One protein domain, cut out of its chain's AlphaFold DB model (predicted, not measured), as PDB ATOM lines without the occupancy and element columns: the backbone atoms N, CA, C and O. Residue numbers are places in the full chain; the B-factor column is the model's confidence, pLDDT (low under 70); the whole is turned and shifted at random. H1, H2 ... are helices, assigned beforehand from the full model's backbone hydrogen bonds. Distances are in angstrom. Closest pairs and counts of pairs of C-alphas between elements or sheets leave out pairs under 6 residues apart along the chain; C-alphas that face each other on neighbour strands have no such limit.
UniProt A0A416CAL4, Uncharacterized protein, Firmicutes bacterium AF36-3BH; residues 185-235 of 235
ATOM      1  N   THR A 185      -7.668  27.741  -3.465       81.75
ATOM      2  CA  THR A 185      -6.621  26.853  -2.937       81.75
ATOM      3  C   THR A 185      -7.219  25.624  -2.251       81.75
ATOM      4  O   THR A 185      -6.778  24.501  -2.490       81.75
ATOM      5  N   GLU A 186      -8.273  25.811  -1.455       79.38
ATOM      6  CA  GLU A 186      -9.036  24.723  -0.836       79.38
ATOM      7  C   GLU A 186      -9.773  23.882  -1.879       79.38
ATOM      8  O   GLU A 186      -9.796  22.656  -1.779       79.38
ATOM      9  N   ALA A 187     -10.342  24.526  -2.902       85.25
ATOM     10  CA  ALA A 187     -11.013  23.830  -3.990       85.25
ATOM     11  C   ALA A 187     -10.030  22.959  -4.786       85.25
ATOM     12  O   ALA A 187     -10.334  21.802  -5.056       85.25
ATOM     13  N   GLN A 188      -8.841  23.471  -5.112       85.94
ATOM     14  CA  GLN A 188      -7.818  22.729  -5.853       85.94
ATOM     15  C   GLN A 188      -7.246  21.551  -5.063       85.94
ATOM     16  O   GLN A 188      -6.963  20.522  -5.670       85.94
ATOM     17  N   ALA A 189      -7.109  21.674  -3.739       84.69
ATOM     18  CA  ALA A 189      -6.605  20.616  -2.864       84.69
ATOM     19  C   ALA A 189      -7.654  19.538  -2.518       84.69
ATOM     20  O   ALA A 189      -7.305  18.506  -1.941       84.69
ATOM     21  N   LEU A 190      -8.931  19.754  -2.854       86.00
ATOM     22  CA  LEU A 190     -10.004  18.812  -2.550       86.00
ATOM     23  C   LEU A 190      -9.824  17.512  -3.343       86.00
ATOM     24  O   LEU A 190      -9.847  17.514  -4.574       86.00
ATOM     25  N   ILE A 191      -9.685  16.393  -2.630       86.00
ATOM     26  CA  ILE A 191      -9.554  15.062  -3.226       86.00
ATOM     27  C   ILE A 191     -10.930  14.502  -3.583       86.00
ATOM     28  O   ILE A 191     -11.828  14.428  -2.742       86.00
ATOM     29  N   LEU A 192     -11.081  14.040  -4.822       80.81
ATOM     30  CA  LEU A 192     -12.293  13.372  -5.276       80.81
ATOM     31  C   LEU A 192     -12.469  12.027  -4.569       80.81
ATOM     32  O   LEU A 192     -11.678  11.099  -4.739       80.81
ATOM     33  N   SER A 193     -13.567  11.884  -3.833       79.94
ATOM     34  CA  SER A 193     -13.974  10.619  -3.209       79.94
ATOM     35  C   SER A 193     -14.711   9.678  -4.176       79.94
ATOM     36  O   SER A 193     -14.917   8.504  -3.851       79.94
ATOM     37  N   ILE A 194     -15.064  10.160  -5.378       76.62
ATOM     38  CA  ILE A 194     -15.917   9.469  -6.357       76.62
ATOM     39  C   ILE A 194     -15.516   9.736  -7.823       76.62
ATOM     40  O   ILE A 194     -14.843  10.715  -8.142       76.62
ATOM     41  N   GLY A 195     -16.009   8.880  -8.726       83.19
ATOM     42  CA  GLY A 195     -15.945   9.068 -10.180       83.19
ATOM     43  C   GLY A 195     -14.620   8.660 -10.841       83.19
ATOM     44  O   GLY A 195     -13.762   8.037 -10.217       83.19
ATOM     45  N   LYS A 196     -14.465   9.009 -12.129       81.56
ATOM     46  CA  LYS A 196     -13.349   8.601 -13.017       81.56
ATOM     47  C   LYS A 196     -11.966   8.949 -12.456       81.56
ATOM     48  O   LYS A 196     -11.008   8.221 -12.692       81.56
ATOM     49  N   TYR A 197     -11.868  10.050 -11.716       87.56
ATOM     50  CA  TYR A 197     -10.620  10.556 -11.139       87.56
ATOM     51  C   TYR A 197     -10.580  10.443  -9.606       87.56
ATOM     52  O   TYR A 197      -9.943  11.260  -8.944       87.56
ATOM     53  N   LYS A 198     -11.260   9.443  -9.028       88.19
ATOM     54  CA  LYS A 198     -11.219   9.176  -7.583       88.19
ATOM     55  C   LYS A 198      -9.771   9.098  -7.076       88.19
ATOM     56  O   LYS A 198      -8.935   8.423  -7.669       88.19
ATOM     57  N   GLY A 199      -9.495   9.785  -5.971       81.31
ATOM     58  CA  GLY A 199      -8.168   9.881  -5.357       81.31
ATOM     59  C   GLY A 199      -7.281  11.000  -5.912       81.31
ATOM     60  O   GLY A 199      -6.249  11.273  -5.309       81.31
ATOM     61  N   LYS A 200      -7.680  11.676  -6.999       87.88
ATOM     62  CA  LYS A 200      -7.000  12.885  -7.489       87.88
ATOM     63  C   LYS A 200      -7.615  14.151  -6.909       87.88
ATOM     64  O   LYS A 200      -8.802  14.177  -6.571       87.88
ATOM     65  N   SER A 201      -6.811  15.202  -6.834       91.00
ATOM     66  CA  SER A 201      -7.276  16.531  -6.450       91.00
ATOM     67  C   SER A 201      -8.050  17.203  -7.589       91.00
ATOM     68  O   SER A 201      -7.777  16.970  -8.771       91.00
ATOM     69  N   LEU A 202      -9.018  18.060  -7.262       86.94
ATOM     70  CA  LEU A 202      -9.761  18.805  -8.281       86.94
ATOM     71  C   LEU A 202      -8.851  19.711  -9.123       86.94
ATOM     72  O   LEU A 202      -9.134  19.903 -10.303       86.94
ATOM     73  N   GLY A 203      -7.753  20.231  -8.561       87.38
ATOM     74  CA  GLY A 203      -6.771  21.020  -9.310       87.38
ATOM     75  C   GLY A 203      -6.067  20.205 -10.398       87.38
ATOM     76  O   GLY A 203      -5.976  20.645 -11.543       87.38
ATOM     77  N   GLU A 204      -5.641  18.981 -10.074       85.88
ATOM     78  CA  GLU A 204      -5.051  18.064 -11.058       85.88
ATOM     79  C   GLU A 204      -6.060  17.681 -12.141       85.88
ATOM     80  O   GLU A 204      -5.721  17.617 -13.322       85.88
ATOM     81  N   VAL A 205      -7.314  17.441 -11.759       88.62
ATOM     82  CA  VAL A 205      -8.364  17.076 -12.715       88.62
ATOM     83  C   VAL A 205      -8.728  18.256 -13.612       88.62
ATOM     84  O   VAL A 205      -8.906  18.054 -14.807       88.62
ATOM     85  N   ALA A 206      -8.746  19.485 -13.097       89.00
ATOM     86  CA  ALA A 206      -8.984  20.681 -13.901       89.00
ATOM     87  C   ALA A 206      -7.894  20.921 -14.959       89.00
ATOM     88  O   ALA A 206      -8.202  21.414 -16.044       89.00
ATOM     89  N   ALA A 207      -6.646  20.539 -14.668       86.94
ATOM     90  CA  ALA A 207      -5.536  20.618 -15.616       86.94
ATOM     91  C   ALA A 207      -5.589  19.528 -16.705       86.94
ATOM     92  O   ALA A 207      -5.077  19.735 -17.802       86.94
ATOM     93  N   ILE A 208      -6.195  18.372 -16.407       86.44
ATOM     94  CA  ILE A 208      -6.250  17.210 -17.310       86.44
ATOM     95  C   ILE A 208      -7.539  17.194 -18.143       86.44
ATOM     96  O   ILE A 208      -7.508  16.874 -19.327       86.44
ATOM     97  N   ASP A 209      -8.678  17.487 -17.519       86.75
ATOM     98  CA  ASP A 209     -10.013  17.304 -18.088       86.75
ATOM     99  C   ASP A 209     -10.995  18.333 -17.497       86.75
ATOM    100  O   ASP A 209     -11.763  18.071 -16.567       86.75
ATOM    101  N   LYS A 210     -10.969  19.550 -18.056       87.62
ATOM    102  CA  LYS A 210     -11.851  20.649 -17.631       87.62
ATOM    103  C   LYS A 210     -13.337  20.344 -17.878       87.62
ATOM    104  O   LYS A 210     -14.185  20.838 -17.139       87.62
ATOM    105  N   GLN A 211     -13.665  19.506 -18.867       85.88
ATOM    106  CA  GLN A 211     -15.051  19.102 -19.142       85.88
ATOM    107  C   GLN A 211     -15.605  18.205 -18.032       85.88
ATOM    108  O   GLN A 211     -16.773  18.319 -17.664       85.88
ATOM    109  N   TYR A 212     -14.759  17.360 -17.442       87.25
ATOM    110  CA  TYR A 212     -15.140  16.569 -16.279       87.25
ATOM    111  C   TYR A 212     -15.452  17.442 -15.051       87.25
ATOM    112  O   TYR A 212     -16.388  17.139 -14.310       87.25
ATOM    113  N   ILE A 213     -14.736  18.554 -14.849       89.38
ATOM    114  CA  ILE A 213     -15.041  19.517 -13.772       89.38
ATOM    115  C   ILE A 213     -16.418  20.161 -13.980       89.38
ATOM    116  O   ILE A 213     -17.201  20.233 -13.031       89.38
ATOM    117  N   ASP A 214     -16.742  20.567 -15.210       87.62
ATOM    118  CA  ASP A 214     -18.056  21.127 -15.558       87.62
ATOM    119  C   ASP A 214     -19.194  20.109 -15.376       87.62
ATOM    120  O   ASP A 214     -20.238  20.413 -14.791       87.62
ATOM    121  N   PHE A 215     -18.963  18.854 -15.765       89.56
ATOM    122  CA  PHE A 215     -19.899  17.765 -15.496       89.56
ATOM    123  C   PHE A 215     -20.143  17.590 -13.988       89.56
ATOM    124  O   PHE A 215     -21.293  17.541 -13.542       89.56
ATOM    125  N   MET A 216     -19.077  17.551 -13.185       88.75
ATOM    126  CA  MET A 216     -19.176  17.380 -11.734       88.75
ATOM    127  C   MET A 216     -19.840  18.583 -11.048       88.75
ATOM    128  O   MET A 216     -20.607  18.386 -10.110       88.75
ATOM    129  N   ALA A 217     -19.635  19.810 -11.536       89.62
ATOM    130  CA  ALA A 217     -20.299  21.005 -11.006       89.62
ATOM    131  C   ALA A 217     -21.834  20.970 -11.161       89.62
ATOM    132  O   ALA A 217     -22.546  21.587 -10.364       89.62
ATOM    133  N   ASN A 218     -22.338  20.251 -12.172       86.44
ATOM    134  CA  ASN A 218     -23.752  20.257 -12.558       86.44
ATOM    135  C   ASN A 218     -24.501  18.946 -12.265       86.44
ATOM    136  O   ASN A 218     -25.727  18.958 -12.153       86.44
ATOM    137  N   LYS A 219     -23.797  17.810 -12.187       85.25
ATOM    138  CA  LYS A 219     -24.407  16.469 -12.090       85.25
ATOM    139  C   LYS A 219     -24.038  15.695 -10.821       85.25
ATOM    140  O   LYS A 219     -24.636  14.654 -10.567       85.25
ATOM    141  N   CYS A 220     -23.081  16.176 -10.027       83.62
ATOM    142  CA  CYS A 220     -22.664  15.523  -8.787       83.62
ATOM    143  C   CYS A 220     -23.636  15.818  -7.629       83.62
ATOM    144  O   CYS A 220     -24.148  16.927  -7.506       83.62
ATOM    145  N   SER A 221     -23.860  14.837  -6.749       82.62
ATOM    146  CA  SER A 221     -24.717  14.980  -5.557       82.62
ATOM    147  C   SER A 221     -23.960  15.383  -4.284       82.62
ATOM    148  O   SER A 221     -24.591  15.581  -3.251       82.62
ATOM    149  N   TYR A 222     -22.627  15.497  -4.339       83.81
ATOM    150  CA  TYR A 222     -21.768  15.808  -3.190       83.81
ATOM    151  C   TYR A 222     -21.527  17.327  -3.085       83.81
ATOM    152  O   TYR A 222     -20.863  17.887  -3.962       83.81
ATOM    153  N   PRO A 223     -22.064  18.019  -2.057       83.62
ATOM    154  CA  PRO A 223     -22.060  19.486  -1.999       83.62
ATOM    155  C   PRO A 223     -20.668  20.125  -1.929       83.62
ATOM    156  O   PRO A 223     -20.454  21.194  -2.494       83.62
ATOM    157  N   ASP A 224     -19.724  19.473  -1.257       83.38
ATOM    158  CA  ASP A 224     -18.316  19.862  -1.151       83.38
ATOM    159  C   ASP A 224     -17.605  19.809  -2.510       83.38
ATOM    160  O   ASP A 224     -16.947  20.774  -2.905       83.38
ATOM    161  N   ILE A 225     -17.815  18.727  -3.267       86.88
ATOM    162  CA  ILE A 225     -17.259  18.556  -4.615       86.88
ATOM    163  C   ILE A 225     -17.894  19.554  -5.588       86.88
ATOM    164  O   ILE A 225     -17.187  20.193  -6.364       86.88
ATOM    165  N   VAL A 226     -19.217  19.738  -5.526       89.25
ATOM    166  CA  VAL A 226     -19.930  20.715  -6.366       89.25
ATOM    167  C   VAL A 226     -19.433  22.136  -6.099       89.25
ATOM    168  O   VAL A 226     -19.178  22.880  -7.048       89.25
ATOM    169  N   ALA A 227     -19.269  22.519  -4.829       87.62
ATOM    170  CA  ALA A 227     -18.739  23.828  -4.455       87.62
ATOM    171  C   ALA A 227     -17.302  24.026  -4.961       87.62
ATOM    172  O   ALA A 227     -17.012  25.053  -5.575       87.62
ATOM    173  N   GLY A 228     -16.432  23.024  -4.788       89.56
ATOM    174  CA  GLY A 228     -15.055  23.058  -5.287       89.56
ATOM    175  C   GLY A 228     -14.981  23.217  -6.809       89.56
ATOM    176  O   GLY A 228     -14.276  24.096  -7.303       89.56
ATOM    177  N   CYS A 229     -15.768  22.440  -7.560       89.19
ATOM    178  CA  CYS A 229     -15.810  22.545  -9.021       89.19
ATOM    179  C   CYS A 229     -16.302  23.920  -9.491       89.19
ATOM    180  O   CYS A 229     -15.730  24.484 -10.420       89.19
ATOM    181  N   LYS A 230     -17.327  24.491  -8.842       90.00
ATOM    182  CA  LYS A 230     -17.835  25.829  -9.193       90.00
ATOM    183  C   LYS A 230     -16.790  26.916  -8.965       90.00
ATOM    184  O   LYS A 230     -16.612  27.743  -9.849       90.00
ATOM    185  N   ILE A 231     -16.070  26.869  -7.841       89.69
ATOM    186  CA  ILE A 231     -14.981  27.812  -7.546       89.69
ATOM    187  C   ILE A 231     -13.889  27.732  -8.621       89.69
ATOM    188  O   ILE A 231     -13.448  28.767  -9.112       89.69
ATOM    189  N   ILE A 232     -13.496  26.519  -9.022       88.12
ATOM    190  CA  ILE A 232     -12.469  26.293 -10.053       88.12
ATOM    191  C   ILE A 232     -12.916  26.779 -11.438       88.12
ATOM    192  O   ILE A 232     -12.086  27.238 -12.211       88.12
ATOM    193  N   LEU A 233     -14.206  26.685 -11.771       87.56
ATOM    194  CA  LEU A 233     -14.728  27.157 -13.060       87.56
ATOM    195  C   LEU A 233     -14.855  28.683 -13.134       87.56
ATOM    196  O   LEU A 233     -14.844  29.231 -14.235       87.56
ATOM    197  N   THR A 234     -14.994  29.353 -11.987       83.12
ATOM    198  CA  THR A 234     -15.065  30.822 -11.883       83.12
ATOM    199  C   THR A 234     -13.712  31.507 -11.675       83.12
ATOM    200  O   THR A 234     -13.672  32.737 -11.669       83.12
ATOM    201  N   ALA A 235     -12.642  30.736 -11.473       74.88
ATOM    202  CA  ALA A 235     -11.268  31.220 -11.336       74.88
ATOM    203  C   ALA A 235     -10.535  31.238 -12.681       74.88
ATOM    204  O   ALA A 235      -9.710  32.160 -12.863       74.88
TER     205      ALA A 235
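AT A GLANCE: This is residues 185 to 235 of the 235 residues of an uncharacterized protein of Firmicutes bacterium AF36-3BH (UniProt A0A416CAL4). The domain is a small rounded cluster of short helices, in which H3 and H4 form a helical hairpin and the shorter H1 and H2 pack on it, joined to each other by a long loop. H4, the longest helix, touches the other three, and the loop, residues 190 to 201, makes a wide turn with no named element. The printed part has 51 residues with four named helices, in the order H1, H2, H3, H4, and no named strand; the class is all helix. The whole is compact, with a radius of gyration of the C-alphas of 9.1 A, and spans 22 by 19 by 18 A.

HOW THE PARTS SIT: H1, residues 185 to 189, touches H2, residues 202 to 208; their closest C-alphas, those of Gln 188 and Gly 203, are 4.0 A apart. H2 touches H3, residues 210 to 219, and the two run opposite ways at a steep tilt of 46 degrees; the closest C-alphas, of Ala 206 and Ile 213, are 6.2 A apart. H3 and H4, residues 223 to 234, are a helical hairpin: they touch and run opposite ways at a steep tilt of 45 degrees, with the closest C-alphas, of Ala 217 and Val 226, 4.7 A apart. H4 touches H1 with residues 227 to 232 alone; the closest C-alphas, of Ala 187 and Gly 228, are 4.3 A apart. H4 touches H2 with residues 228 to 232 alone, and the closest C-alphas, of Leu 202 and Cys 229, are 7.2 A apart. H2 and H4 run the same way at a steep tilt of 50 degrees. H1 and H3 are apart. The helix packing is mostly crossed: of the three pairs H2 and H3, H2 and H4, and H3 and H4, 0 are at a shallow tilt. In H1, H2, H3 and H4 every O i to N i+4 pair is within hydrogen-bond range.

IN THESE COORDINATES: H1 begins at C-alpha 185, at (-6.621, 26.853, -2.937), and has 5 residues. H2 has 7 residues and begins at C-alpha 202, at (-9.761, 18.805, -8.281). H3 has 10 residues and is 14.3 A from first to last C-alpha. H4 has 12 residues, is 16.6 A from first to last C-alpha, and ends at C-alpha 234, at (-15.065, 30.822, -11.883).

THE WHOLE: The two C-alphas farthest apart, those of Gly 199 and Thr 234, are 23.0 A from each other. The link from H1 to H2 is long, with 12 residues whose C-alphas lie 7 to 11 A from the mean of the C-alphas. The links from H2 to H3 and from H3 to H4 are tight. The printed part has no cut and ends at Ala 235, the chain's last residue. The mean pLDDT of the printed part of this model is 85.8, and no printed residue is under 70.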